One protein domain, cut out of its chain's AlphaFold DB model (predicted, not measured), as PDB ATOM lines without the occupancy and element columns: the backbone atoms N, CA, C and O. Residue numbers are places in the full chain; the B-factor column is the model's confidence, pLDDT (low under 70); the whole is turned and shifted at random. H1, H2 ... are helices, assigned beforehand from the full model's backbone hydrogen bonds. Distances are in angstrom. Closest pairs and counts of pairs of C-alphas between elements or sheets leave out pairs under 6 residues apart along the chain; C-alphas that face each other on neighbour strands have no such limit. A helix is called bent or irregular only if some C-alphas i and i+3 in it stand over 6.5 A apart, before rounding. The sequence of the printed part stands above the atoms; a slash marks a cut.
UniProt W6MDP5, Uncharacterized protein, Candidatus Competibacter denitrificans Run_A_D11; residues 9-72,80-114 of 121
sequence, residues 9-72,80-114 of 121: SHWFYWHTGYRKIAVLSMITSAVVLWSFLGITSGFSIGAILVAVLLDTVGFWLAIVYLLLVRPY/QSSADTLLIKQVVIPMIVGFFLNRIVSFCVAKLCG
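What this domain is: This is residues 9 to 72 and 80 to 114 of the 121 residues of an uncharacterized protein of Candidatus Competibacter denitrificans Run_A_D11 (UniProt W6MDP5). Long, bent but nearly straight helix H4 runs the length of an elongated body; H2 crosses H4b, H3a packs on both, H3b runs near H4a and meets H4b with its residues 56 to 62 alone, and short H1 packs on H2. The printed part has 99 residues, four named helices, H1 to H4, and no named strand: all helix, compact, radius of gyration of the C-alphas 14.3 A, spans 48 by 28 by 17 A.

Where its parts are: Find C-alpha 10 at (145.290, 147.577, 179.847), where H1, residues 10 to 15, begins. H2, residues 19 to 41, runs 31.7 A. By hydrogen bonds H3, residues 45 to 72, and H4, residues 80 to 112, were each assigned as one helix, but both are bent: C-alphas 53 and 56 are 8.9 A apart, 90 and 93 6.8 A. Their arms are H3a, residues 45 to 53; H3b, residues 56 to 72, 24.2 A, irregular with C-alphas 67 and 70 6.52 A apart; H4a, residues 80 to 90; and H4b, residues 93 to 112, 28.0 A, which ends at C-alpha 112 at (139.789, 160.214, 182.024).

How they stand to each other: Look first at Ser 25 and Ser 106, the closest C-alphas of H2 and H4b, 4.8 A: these touch at a steep tilt of 43 degrees, opposite ways. H1 and H2 form a hairpin, closest at the C-alphas of His 10 and Ala 22, 4.5 A. H4b touches H3a, closest at the C-alphas of Met 95 and Ala 51, 4.5 A, with residues 94 to 102 alone. H3b touches H4b with residues 56 to 62 alone, closest at the C-alphas of Phe 59 and Met 95, 5.4 A. H4a is near H3b. Every O i to N i+4 pair is within hydrogen-bond range in H1, H3a, H4a and H4b; 17 of 19 in H2, 10 of 13 in H3b.

The domain as a whole: The farthest C-alphas, of Gln 80 and Gly 114, are 48.5 A apart. Residues 73 to 79 are cut out, with 11.4 A between C-alphas 72 and 80. The links H1 to H2 and H2 to H3 are tight. Residues 41 and 80 have pLDDT under 70.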
ATOM      1  N   SER A   9     147.811 147.513 184.068       86.19
ATOM      2  CA  SER A   9     147.940 147.301 182.621       86.19
ATOM      3  C   SER A   9     146.564 147.325 181.950       86.19
ATOM      4  O   SER A   9     145.554 147.017 182.584       86.19
ATOM      5  N   HIS A  10     146.509 147.641 180.662       85.75
ATOM      6  CA  HIS A  10     145.290 147.577 179.847       85.75
ATOM      7  C   HIS A  10     144.634 146.184 179.883       85.75
ATOM      8  O   HIS A  10     143.407 146.090 179.962       85.75
ATOM      9  N   TRP A  11     145.432 145.114 179.995       86.69
ATOM     10  CA  TRP A  11     144.951 143.743 180.209       86.69
ATOM     11  C   TRP A  11     144.120 143.569 181.487       86.69
ATOM     12  O   TRP A  11     143.148 142.817 181.497       86.69
ATOM     13  N   PHE A  12     144.430 144.299 182.563       88.25
ATOM     14  CA  PHE A  12     143.623 144.258 183.785       88.25
ATOM     15  C   PHE A  12     142.197 144.755 183.520       88.25
ATOM     16  O   PHE A  12     141.235 144.111 183.935       88.25
ATOM     17  N   TYR A  13     142.051 145.864 182.790       86.62
ATOM     18  CA  TYR A  13     140.741 146.418 182.432       86.62
ATOM     19  C   TYR A  13     139.982 145.510 181.464       86.62
ATOM     20  O   TYR A  13     138.759 145.415 181.538       86.62
ATOM     21  N   TRP A  14     140.700 144.791 180.597       88.62
ATOM     22  CA  TRP A  14     140.107 143.784 179.722       88.62
ATOM     23  C   TRP A  14     139.477 142.640 180.528       88.62
ATOM     24  O   TRP A  14     138.302 142.322 180.332       88.62
ATOM     25  N   HIS A  15     140.223 142.073 181.482       88.00
ATOM     26  CA  HIS A  15     139.756 140.961 182.316       88.00
ATOM     27  C   HIS A  15     138.677 141.357 183.332       88.00
ATOM     28  O   HIS A  15     137.833 140.535 183.673       88.00
ATOM     29  N   THR A  16     138.666 142.609 183.787       86.00
ATOM     30  CA  THR A  16     137.653 143.140 184.721       86.00
ATOM     31  C   THR A  16     136.393 143.669 184.027       86.00
ATOM     32  O   THR A  16     135.509 144.209 184.683       86.00
ATOM     33  N   GLY A  17     136.279 143.510 182.704       85.88
ATOM     34  CA  GLY A  17     135.079 143.860 181.936       85.88
ATOM     35  C   GLY A  17     135.031 145.304 181.423       85.88
ATOM     36  O   GLY A  17     134.187 145.629 180.587       85.88
ATOM     37  N   TYR A  18     135.984 146.157 181.804       87.94
ATOM     38  CA  TYR A  18     136.130 147.533 181.313       87.94
ATOM     39  C   TYR A  18     136.798 147.584 179.927       87.94
ATOM     40  O   TYR A  18     137.799 148.273 179.708       87.94
ATOM     41  N   ARG A  19     136.217 146.874 178.950       89.62
ATOM     42  CA  ARG A  19     136.783 146.699 177.598       89.62
ATOM     43  C   ARG A  19     137.052 148.019 176.874       89.62
ATOM     44  O   ARG A  19     138.065 148.135 176.197       89.62
ATOM     45  N   LYS A  20     136.192 149.033 177.049       88.38
ATOM     46  CA  LYS A  20     136.397 150.368 176.452       88.38
ATOM     47  C   LYS A  20     137.701 151.008 176.932       88.38
ATOM     48  O   LYS A  20     138.469 151.502 176.118       88.38
ATOM     49  N   ILE A  21     137.966 150.946 178.240       89.12
ATOM     50  CA  ILE A  21     139.190 151.484 178.847       89.12
ATOM     51  C   ILE A  21     140.400 150.697 178.347       89.12
ATOM     52  O   ILE A  21     141.396 151.307 177.977       89.12
ATOM     53  N   ALA A  22     140.302 149.367 178.273       88.69
ATOM     54  CA  ALA A  22     141.377 148.519 177.764       88.69
ATOM     55  C   ALA A  22     141.755 148.862 176.314       88.69
ATOM     56  O   ALA A  22     142.921 149.128 176.035       88.69
ATOM     57  N   VAL A  23     140.771 148.927 175.411       91.00
ATOM     58  CA  VAL A  23     141.000 149.217 173.986       91.00
ATOM     59  C   VAL A  23     141.540 150.631 173.787       91.00
ATOM     60  O   VAL A  23     142.523 150.808 173.073       91.00
ATOM     61  N   LEU A  24     140.957 151.632 174.455       90.88
ATOM     62  CA  LEU A  24     141.471 153.004 174.397       90.88
ATOM     63  C   LEU A  24     142.904 153.073 174.920       90.88
ATOM     64  O   LEU A  24     143.761 153.653 174.268       90.88
ATOM     65  N   SER A  25     143.190 152.417 176.043       89.81
ATOM     66  CA  SER A  25     144.538 152.379 176.609       89.81
ATOM     67  C   SER A  25     145.530 151.712 175.660       89.81
ATOM     68  O   SER A  25     146.630 152.229 175.499       89.81
ATOM     69  N   MET A  26     145.154 150.613 174.998       90.19
ATOM     70  CA  MET A  26     145.990 149.948 173.991       90.19
ATOM     71  C   MET A  26     146.281 150.862 172.800       90.19
ATOM     72  O   MET A  26     147.443 151.025 172.434       90.19
ATOM     73  N   ILE A  27     145.251 151.492 172.225       92.00
ATOM     74  CA  ILE A  27     145.400 152.392 171.071       92.00
ATOM     75  C   ILE A  27     146.256 153.597 171.452       92.00
ATOM     76  O   ILE A  27     147.231 153.901 170.768       92.00
ATOM     77  N   THR A  28     145.939 154.266 172.563       91.06
ATOM     78  CA  THR A  28     146.703 155.426 173.027       91.06
ATOM     79  C   THR A  28     148.144 155.039 173.340       91.06
ATOM     80  O   THR A  28     149.053 155.774 172.968       91.06
ATOM     81  N   SER A  29     148.384 153.877 173.954       90.12
ATOM     82  CA  SER A  29     149.749 153.428 174.239       90.12
ATOM     83  C   SER A  29     150.511 153.139 172.952       90.12
ATOM     84  O   SER A  29     151.642 153.587 172.825       90.12
ATOM     85  N   ALA A  30     149.893 152.478 171.970       88.25
ATOM     86  CA  ALA A  30     150.512 152.222 170.672       88.25
ATOM     87  C   ALA A  30     150.861 153.518 169.930       88.25
ATOM     88  O   ALA A  30     151.977 153.644 169.433       88.25
ATOM     89  N   VAL A  31     149.950 154.496 169.907       90.75
ATOM     90  CA  VAL A  31     150.194 155.803 169.281       90.75
ATOM     91  C   VAL A  31     151.331 156.534 169.986       90.75
ATOM     92  O   VAL A  31     152.272 156.959 169.328       90.75
ATOM     93  N   VAL A  32     151.294 156.637 171.317       89.94
ATOM     94  CA  VAL A  32     152.334 157.343 172.079       89.94
ATOM     95  C   VAL A  32     153.686 156.642 171.941       89.94
ATOM     96  O   VAL A  32     154.695 157.309 171.714       89.94
ATOM     97  N   LEU A  33     153.728 155.308 172.024       87.62
ATOM     98  CA  LEU A  33     154.966 154.544 171.871       87.62
ATOM     99  C   LEU A  33     155.528 154.671 170.453       87.62
ATOM    100  O   LEU A  33     156.739 154.788 170.287       87.62
ATOM    101  N   TRP A  34     154.668 154.683 169.433       87.69
ATOM    102  CA  TRP A  34     155.084 154.877 168.049       87.69
ATOM    103  C   TRP A  34     155.570 156.297 167.780       87.69
ATOM    104  O   TRP A  34     156.628 156.471 167.179       87.69
ATOM    105  N   SER A  35     154.878 157.315 168.287       85.81
ATOM    106  CA  SER A  35     155.353 158.695 168.198       85.81
ATOM    107  C   SER A  35     156.686 158.879 168.922       85.81
ATOM    108  O   SER A  35     157.556 159.584 168.424       85.81
ATOM    109  N   PHE A  36     156.882 158.218 170.065       84.31
ATOM    110  CA  PHE A  36     158.117 158.339 170.832       84.31
ATOM    111  C   PHE A  36     159.278 157.554 170.215       84.31
ATOM    112  O   PHE A  36     160.344 158.121 170.020       84.31
ATOM    113  N   LEU A  37     159.104 156.271 169.888       83.25
ATOM    114  CA  LEU A  37     160.185 155.397 169.406       83.25
ATOM    115  C   LEU A  37     160.281 155.345 167.878       83.25
ATOM    116  O   LEU A  37     161.377 155.366 167.321       83.25
ATOM    117  N   GLY A  38     159.144 155.290 167.185       79.25
ATOM    118  CA  GLY A  38     159.091 155.213 165.725       79.25
ATOM    119  C   GLY A  38     159.660 156.467 165.062       79.25
ATOM    120  O   GLY A  38     160.522 156.355 164.195       79.25
ATOM    121  N   ILE A  39     159.246 157.656 165.517       75.38
ATOM    122  CA  ILE A  39     159.676 158.935 164.920       75.38
ATOM    123  C   ILE A  39     161.117 159.288 165.304       75.38
ATOM    124  O   ILE A  39     161.886 159.728 164.456       75.38
ATOM    125  N   THR A  40     161.507 159.104 166.569       75.25
ATOM    126  CA  THR A  40     162.822 159.584 167.038       75.25
ATOM    127  C   THR A  40     163.974 158.683 166.621       75.25
ATOM    128  O   THR A  40     165.111 159.137 166.541       75.25
ATOM    129  N   SER A  41     163.701 157.397 166.410       68.88
ATOM    130  CA  SER A  41     164.756 156.389 166.391       68.88
ATOM    131  C   SER A  41     164.527 155.273 165.364       68.88
ATOM    132  O   SER A  41     165.257 154.281 165.364       68.88
ATOM    133  N   GLY A  42     163.529 155.420 164.483       74.81
ATOM    134  CA  GLY A  42     163.298 154.515 163.352       74.81
ATOM    135  C   GLY A  42     162.896 153.095 163.753       74.81
ATOM    136  O   GLY A  42     163.211 152.133 163.051       74.81
ATOM    137  N   PHE A  43     162.247 152.932 164.905       80.38
ATOM    138  CA  PHE A  43     161.782 151.622 165.353       80.38
ATOM    139  C   PHE A  43     160.648 151.103 164.462       80.38
ATOM    140  O   PHE A  43     159.784 151.861 164.015       80.38
ATOM    141  N   SER A  44     160.626 149.789 164.234       83.19
ATOM    142  CA  SER A  44     159.582 149.139 163.442       83.19
ATOM    143  C   SER A  44     158.224 149.233 164.135       83.19
ATOM    144  O   SER A  44     158.095 148.999 165.339       83.19
ATOM    145  N   ILE A  45     157.172 149.490 163.356       81.62
ATOM    146  CA  ILE A  45     155.800 149.495 163.873       81.62
ATOM    147  C   ILE A  45     155.420 148.126 164.460       81.62
ATOM    148  O   ILE A  45     154.714 148.058 165.463       81.62
ATOM    149  N   GLY A  46     155.957 147.037 163.893       81.44
ATOM    150  CA  GLY A  46     155.736 145.679 164.389       81.44
ATOM    151  C   GLY A  46     156.339 145.462 165.775       81.44
ATOM    152  O   GLY A  46     155.678 144.914 166.651       81.44
ATOM    153  N   ALA A  47     157.551 145.971 166.011       79.94
ATOM    154  CA  ALA A  47     158.198 145.935 167.322       79.94
ATOM    155  C   ALA A  47     157.369 146.650 168.401       79.94
ATOM    156  O   ALA A  47     157.206 146.150 169.514       79.94
ATOM    157  N   ILE A  48     156.801 147.803 168.048       82.69
ATOM    158  CA  ILE A  48     155.943 148.594 168.934       82.69
ATOM    159  C   ILE A  48     154.645 147.848 169.258       82.69
ATOM    160  O   ILE A  48     154.266 147.765 170.425       82.69
ATOM    161  N   LEU A  49     153.987 147.255 168.258       84.62
ATOM    162  CA  LEU A  49     152.774 146.462 168.480       84.62
ATOM    163  C   LEU A  49     153.044 145.258 169.385       84.62
ATOM    164  O   LEU A  49     152.291 145.010 170.326       84.62
ATOM    165  N   VAL A  50     154.145 144.549 169.142       83.88
ATOM    166  CA  VAL A  50     154.575 143.413 169.963       83.88
ATOM    167  C   VAL A  50     154.827 143.850 171.409       83.88
ATOM    168  O   VAL A  50     154.358 143.184 172.331       83.88
ATOM    169  N   ALA A  51     155.489 144.990 171.623       83.94
ATOM    170  CA  ALA A  51     155.720 145.538 172.959       83.94
ATOM    171  C   ALA A  51     154.418 145.912 173.689       83.94
ATOM    172  O   ALA A  51     154.270 145.623 174.877       83.94
ATOM    173  N   VAL A  52     153.453 146.515 172.986       84.31
ATOM    174  CA  VAL A  52     152.149 146.872 173.569       84.31
ATOM    175  C   VAL A  52     151.344 145.625 173.937       84.31
ATOM    176  O   VAL A  52     150.744 145.587 175.011       84.31
ATOM    177  N   LEU A  53     151.352 144.599 173.084       85.12
ATOM    178  CA  LEU A  53     150.592 143.364 173.287       85.12
ATOM    179  C   LEU A  53     151.183 142.477 174.389       85.12
ATOM    180  O   LEU A  53     150.452 142.050 175.282       85.12
ATOM    181  N   LEU A  54     152.491 142.207 174.346       83.19
ATOM    182  CA  LEU A  54     153.151 141.321 175.310       83.19
ATOM    183  C   LEU A  54     153.285 141.956 176.699       83.19
ATOM    184  O   LEU A  54     153.372 141.219 177.682       83.19
ATOM    185  N   ASP A  55     153.292 143.290 176.795       84.31
ATOM    186  CA  ASP A  55     153.295 144.067 178.040       84.31
ATOM    187  C   ASP A  55     154.221 143.467 179.123       84.31
ATOM    188  O   ASP A  55     155.445 143.478 178.994       84.31
ATOM    189  N   THR A  56     153.644 142.892 180.183       82.19
ATOM    190  CA  THR A  56     154.387 142.308 181.310       82.19
ATOM    191  C   THR A  56     155.184 141.059 180.915       82.19
ATOM    192  O   THR A  56     156.287 140.859 181.420       82.19
ATOM    193  N   VAL A  57     154.671 140.233 180.000       85.31
ATOM    194  CA  VAL A  57     155.405 139.070 179.471       85.31
ATOM    195  C   VAL A  57     156.604 139.541 178.649       85.31
ATOM    196  O   VAL A  57     157.703 139.016 178.808       85.31
ATOM    197  N   GLY A  58     156.416 140.580 177.831       84.12
ATOM    198  CA  GLY A  58     157.483 141.178 177.022       84.12
ATOM    199  C   GLY A  58     158.610 141.742 177.884       84.12
ATOM    200  O   GLY A  58     159.782 141.502 177.610       84.12
ATOM    201  N   PHE A  59     158.265 142.413 178.984       86.31
ATOM    202  CA  PHE A  59     159.244 142.912 179.949       86.31
ATOM    203  C   PHE A  59     160.119 141.796 180.542       86.31
ATOM    204  O   PHE A  59     161.344 141.910 180.556       86.31
ATOM    205  N   TRP A  60     159.512 140.695 180.994       86.62
ATOM    206  CA  TRP A  60     160.271 139.564 181.535       86.62
ATOM    207  C   TRP A  60     161.128 138.874 180.477       86.62
ATOM    208  O   TRP A  60     162.277 138.545 180.759       86.62
ATOM    209  N   LEU A  61     160.612 138.710 179.257       86.38
ATOM    210  CA  LEU A  61     161.385 138.178 178.133       86.38
ATOM    211  C   LEU A  61     162.622 139.035 177.843       86.38
ATOM    212  O   LEU A  61     163.709 138.492 177.670       86.38
ATOM    213  N   ALA A  62     162.483 140.362 177.858       86.19
ATOM    214  CA  ALA A  62     163.600 141.283 177.672       86.19
ATOM    215  C   ALA A  62     164.667 141.133 178.775       86.19
ATOM    216  O   ALA A  62     165.861 141.110 178.481       86.19
ATOM    217  N   ILE A  63     164.252 140.975 180.036       86.88
ATOM    218  CA  ILE A  63     165.175 140.743 181.159       86.88
ATOM    219  C   ILE A  63     165.893 139.401 181.018       86.88
ATOM    220  O   ILE A  63     167.115 139.346 181.152       86.88
ATOM    221  N   VAL A  64     165.153 138.326 180.739       87.06
ATOM    222  CA  VAL A  64     165.724 136.986 180.544       87.06
ATOM    223  C   VAL A  64     166.725 137.007 179.394       87.06
ATOM    224  O   VAL A  64     167.825 136.480 179.542       87.06
ATOM    225  N   TYR A  65     166.393 137.677 178.287       84.31
ATOM    226  CA  TYR A  65     167.315 137.844 177.170       84.31
ATOM    227  C   TYR A  65     168.626 138.507 177.612       84.31
ATOM    228  O   TYR A  65     169.704 137.953 177.400       84.31
ATOM    229  N   LEU A  66     168.536 139.664 178.274       83.62
ATOM    230  CA  LEU A  66     169.704 140.447 178.675       83.62
ATOM    231  C   LEU A  66     170.584 139.746 179.716       83.62
ATOM    232  O   LEU A  66     171.807 139.846 179.631       83.62
ATOM    233  N   LEU A  67     169.977 139.084 180.704       84.62
ATOM    234  CA  LEU A  67     170.697 138.541 181.859       84.62
ATOM    235  C   LEU A  67     171.114 137.081 181.687       84.62
ATOM    236  O   LEU A  67     172.161 136.691 182.195       84.62
ATOM    237  N   LEU A  68     170.292 136.270 181.019       83.38
ATOM    238  CA  LEU A  68     170.450 134.815 180.999       83.38
ATOM    239  C   LEU A  68     170.764 134.253 179.623       83.38
ATOM    240  O   LEU A  68     171.319 133.170 179.557       83.38
ATOM    241  N   VAL A  69     170.398 134.933 178.540       79.38
ATOM    242  CA  VAL A  69     170.573 134.391 177.184       79.38
ATOM    243  C   VAL A  69     171.799 135.006 176.523       79.38
ATOM    244  O   VAL A  69     172.679 134.282 176.066       79.38
ATOM    245  N   ARG A  70     171.910 136.337 176.546       77.81
ATOM    246  CA  ARG A  70     173.011 137.093 175.935       77.81
ATOM    247  C   ARG A  70     174.417 136.603 176.334       77.81
ATOM    248  O   ARG A  70     175.242 136.479 175.433       77.81
ATOM    249  N   PRO A  71     174.724 136.289 177.612       76.56
ATOM    250  CA  PRO A  71     176.075 135.866 178.001       76.56
ATOM    251  C   PRO A  71     176.517 134.517 177.414       76.56
ATOM    252  O   PRO A  71     177.709 134.229 177.392       76.56
ATOM    253  N   TYR A  72     175.572 133.689 176.957       74.81
ATOM    254  CA  TYR A  72     175.840 132.351 176.417       74.81
ATOM    255  C   TYR A  72     175.940 132.325 174.892       74.81
ATOM    256  O   TYR A  72     176.105 131.249 174.321       74.81
ATOM    257  N   GLN A  80     177.383 138.760 165.942       67.88
ATOM    258  CA  GLN A  80     176.699 138.947 167.216       67.88
ATOM    259  C   GLN A  80     176.476 140.428 167.500       67.88
ATOM    260  O   GLN A  80     175.358 140.791 167.819       67.88
ATOM    261  N   SER A  81     177.473 141.296 167.303       70.19
ATOM    262  CA  SER A  81     177.351 142.739 167.569       70.19
ATOM    263  C   SER A  81     176.186 143.390 166.808       70.19
ATOM    264  O   SER A  81     175.378 144.126 167.384       70.19
ATOM    265  N   SER A  82     176.033 143.057 165.525       72.25
ATOM    266  CA  SER A  82     174.947 143.574 164.686       72.25
ATOM    267  C   SER A  82     173.588 142.980 165.064       72.25
ATOM    268  O   SER A  82     172.600 143.714 165.149       72.25
ATOM    269  N   ALA A  83     173.529 141.672 165.330       73.06
ATOM    270  CA  ALA A  83     172.299 140.992 165.734       73.06
ATOM    271  C   ALA A  83     171.825 141.426 167.134       73.06
ATOM    272  O   ALA A  83     170.644 141.725 167.306       73.06
ATOM    273  N   ASP A  84     172.736 141.555 168.102       75.69
ATOM    274  CA  ASP A  84     172.462 142.087 169.443       75.69
ATOM    275  C   ASP A  84     171.976 143.527 169.345       75.69
ATOM    276  O   ASP A  84     170.989 143.890 169.975       75.69
ATOM    277  N   THR A  85     172.622 144.358 168.521       79.88
ATOM    278  CA  THR A  85     172.194 145.750 168.339       79.88
ATOM    279  C   THR A  85     170.778 145.820 167.771       79.88
ATOM    280  O   THR A  85     169.973 146.630 168.238       79.88
ATOM    281  N   LEU A  86     170.446 144.964 166.801       81.38
ATOM    282  CA  LEU A  86     169.100 144.880 166.238       81.38
ATOM    283  C   LEU A  86     168.078 144.358 167.249       81.38
ATOM    284  O   LEU A  86     167.004 144.939 167.340       81.38
ATOM    285  N   LEU A  87     168.388 143.321 168.026       82.38
ATOM    286  CA  LEU A  87     167.488 142.785 169.055       82.38
ATOM    287  C   LEU A  87     167.287 143.773 170.203       82.38
ATOM    288  O   LEU A  87     166.162 144.005 170.645       82.38
ATOM    289  N   ILE A  88     168.356 144.414 170.662       83.56
ATOM    290  CA  ILE A  88     168.278 145.401 171.734       83.56
ATOM    291  C   ILE A  88     167.453 146.599 171.272       83.56
ATOM    292  O   ILE A  88     166.517 146.999 171.968       83.56
ATOM    293  N   LYS A  89     167.750 147.135 170.081       83.62
ATOM    294  CA  LYS A  89     166.980 148.244 169.520       83.62
ATOM    295  C   LYS A  89     165.558 147.816 169.208       83.62
ATOM    296  O   LYS A  89     164.652 148.396 169.749       83.62
ATOM    297  N   GLN A  90     165.304 146.802 168.404       82.69
ATOM    298  CA  GLN A  90     163.943 146.533 167.931       82.69
ATOM    299  C   GLN A  90     163.081 145.731 168.915       82.69
ATOM    300  O   GLN A  90     161.876 145.677 168.726       82.69
ATOM    301  N   VAL A  91     163.631 145.105 169.958       82.25
ATOM    302  CA  VAL A  91     162.851 144.202 170.827       82.25
ATOM    303  C   VAL A  91     162.968 144.580 172.297       82.25
ATOM    304  O   VAL A  91     161.958 144.862 172.939       82.25
ATOM    305  N   VAL A  92     164.182 144.675 172.833       85.62
ATOM    306  CA  VAL A  92     164.395 144.915 174.272       85.62
ATOM    307  C   VAL A  92     163.949 146.316 174.686       85.62
ATOM    308  O   VAL A  92     163.155 146.463 175.617       85.62
ATOM    309  N   ILE A  93     164.427 147.357 173.996       87.00
ATOM    310  CA  ILE A  93     164.098 148.749 174.335       87.00
ATOM    311  C   ILE A  93     162.581 149.005 174.242       87.00
ATOM    312  O   ILE A  93     162.023 149.521 175.212       87.00
ATOM    313  N   PRO A  94     161.871 148.607 173.165       87.06
ATOM    314  CA  PRO A  94     160.430 148.800 173.056       87.06
ATOM    315  C   PRO A  94     159.665 148.055 174.133       87.06
ATOM    316  O   PRO A  94     158.712 148.610 174.664       87.06
ATOM    317  N   MET A  95     160.079 146.837 174.496       88.44
ATOM    318  CA  MET A  95     159.420 146.062 175.551       88.44
ATOM    319  C   MET A  95     159.566 146.720 176.924       88.44
ATOM    320  O   MET A  95     158.587 146.818 177.664       88.44
ATOM    321  N   ILE A  96     160.759 147.219 177.259       88.69
ATOM    322  CA  ILE A  96     160.998 147.891 178.542       88.69
ATOM    323  C   ILE A  96     160.249 149.223 178.596       88.69
ATOM    324  O   ILE A  96     159.499 149.471 179.540       88.69
ATOM    325  N   VAL A  97     160.415 150.075 177.583       88.81
ATOM    326  CA  VAL A  97     159.745 151.384 177.532       88.81
ATOM    327  C   VAL A  97     158.228 151.204 177.456       88.81
ATOM    328  O   VAL A  97     157.490 151.857 178.195       88.81
ATOM    329  N   GLY A  98     157.768 150.271 176.622       87.00
ATOM    330  CA  GLY A  98     156.366 149.904 176.443       87.00
ATOM    331  C   GLY A  98     155.703 149.488 177.739       87.00
ATOM    332  O   GLY A  98     154.625 149.981 178.046       87.00
ATOM    333  N   PHE A  99     156.369 148.681 178.558       89.62
ATOM    334  CA  PHE A  99     155.840 148.262 179.851       89.62
ATOM    335  C   PHE A  99     155.512 149.437 180.787       89.62
ATOM    336  O   PHE A  99     154.426 149.495 181.375       89.62
ATOM    337  N   PHE A 100     156.426 150.399 180.933       89.38
ATOM    338  CA  PHE A 100     156.185 151.563 181.791       89.38
ATOM    339  C   PHE A 100     155.154 152.507 181.177       89.38
ATOM    340  O   PHE A 100     154.236 152.960 181.868       89.38
ATOM    341  N   LEU A 101     155.272 152.767 179.875       89.44
ATOM    342  CA  LEU A 101     154.391 153.679 179.161       89.44
ATOM    343  C   LEU A 101     152.949 153.164 179.151       89.44
ATOM    344  O   LEU A 101     152.040 153.916 179.493       89.44
ATOM    345  N   ASN A 102     152.744 151.873 178.883       89.25
ATOM    346  CA  ASN A 102     151.436 151.225 178.923       89.25
ATOM    347  C   ASN A 102     150.741 151.439 180.269       89.25
ATOM    348  O   ASN A 102     149.546 151.726 180.299       89.25
ATOM    349  N   ARG A 103     151.457 151.318 181.393       89.50
ATOM    350  CA  ARG A 103     150.880 151.510 182.735       89.50
ATOM    351  C   ARG A 103     150.510 152.961 183.012       89.50
ATOM    352  O   ARG A 103     149.466 153.210 183.614       89.50
ATOM    353  N   ILE A 104     151.342 153.906 182.577       90.00
ATOM    354  CA  ILE A 104     151.069 155.342 182.715       90.00
ATOM    355  C   ILE A 104     149.855 155.721 181.865       90.00
ATOM    356  O   ILE A 104     148.910 156.320 182.372       90.00
ATOM    357  N   VAL A 105     149.846 155.319 180.595       90.25
ATOM    358  CA  VAL A 105     148.748 155.602 179.668       90.25
ATOM    359  C   VAL A 105     147.460 154.939 180.136       90.25
ATOM    360  O   VAL A 105     146.438 155.613 180.208       90.25
ATOM    361  N   SER A 106     147.501 153.668 180.542       89.25
ATOM    362  CA  SER A 106     146.317 152.964 181.053       89.25
ATOM    363  C   SER A 106     145.755 153.625 182.310       89.25
ATOM    364  O   SER A 106     144.541 153.730 182.463       89.25
ATOM    365  N   PHE A 107     146.617 154.121 183.202       89.19
ATOM    366  CA  PHE A 107     146.187 154.907 184.356       89.19
ATOM    367  C   PHE A 107     145.516 156.223 183.935       89.19
ATOM    368  O   PHE A 107     144.431 156.540 184.426       89.19
ATOM    369  N   CYS A 108     146.118 156.970 183.006       89.12
ATOM    370  CA  CYS A 108     145.561 158.224 182.498       89.12
ATOM    371  C   CYS A 108     144.216 158.012 181.790       89.12
ATOM    372  O   CYS A 108     143.256 158.713 182.101       89.12
ATOM    373  N   VAL A 109     144.119 157.025 180.897       90.25
ATOM    374  CA  VAL A 109     142.880 156.683 180.182       90.25
ATOM    375  C   VAL A 109     141.796 156.260 181.167       90.25
ATOM    376  O   VAL A 109     140.684 156.773 181.101       90.25
ATOM    377  N   ALA A 110     142.112 155.395 182.133       88.06
ATOM    378  CA  ALA A 110     141.153 154.994 183.157       88.06
ATOM    379  C   ALA A 110     140.660 156.193 183.983       88.06
ATOM    380  O   ALA A 110     139.457 156.329 184.208       88.06
ATOM    381  N   LYS A 111     141.562 157.104 184.371       87.75
ATOM    382  CA  LYS A 111     141.205 158.336 185.088       87.75
ATOM    383  C   LYS A 111     140.303 159.250 184.248       87.75
ATOM    384  O   LYS A 111     139.326 159.772 184.776       87.75
ATOM    385  N   LEU A 112     140.595 159.412 182.957       89.88
ATOM    386  CA  LEU A 112     139.789 160.214 182.024       89.88
ATOM    387  C   LEU A 112     138.412 159.595 181.759       89.88
ATOM    388  O   LEU A 112     137.427 160.315 181.640       89.88
ATOM    389  N   CYS A 113     138.319 158.266 181.726       87.25
ATOM    390  CA  CYS A 113     137.054 157.544 181.601       87.25
ATOM    391  C   CYS A 113     136.251 157.471 182.915       87.25
ATOM    392  O   CYS A 113     135.219 156.804 182.950       87.25
ATOM    393  N   GLY A 114     136.709 158.119 183.993       83.56
ATOM    394  CA  GLY A 114     136.004 158.151 185.276       83.56
ATOM    395  C   GLY A 114     136.083 156.848 186.078       83.56
ATOM    396  O   GLY A 114     135.247 156.620 186.951       83.56
TER     397      GLY A 114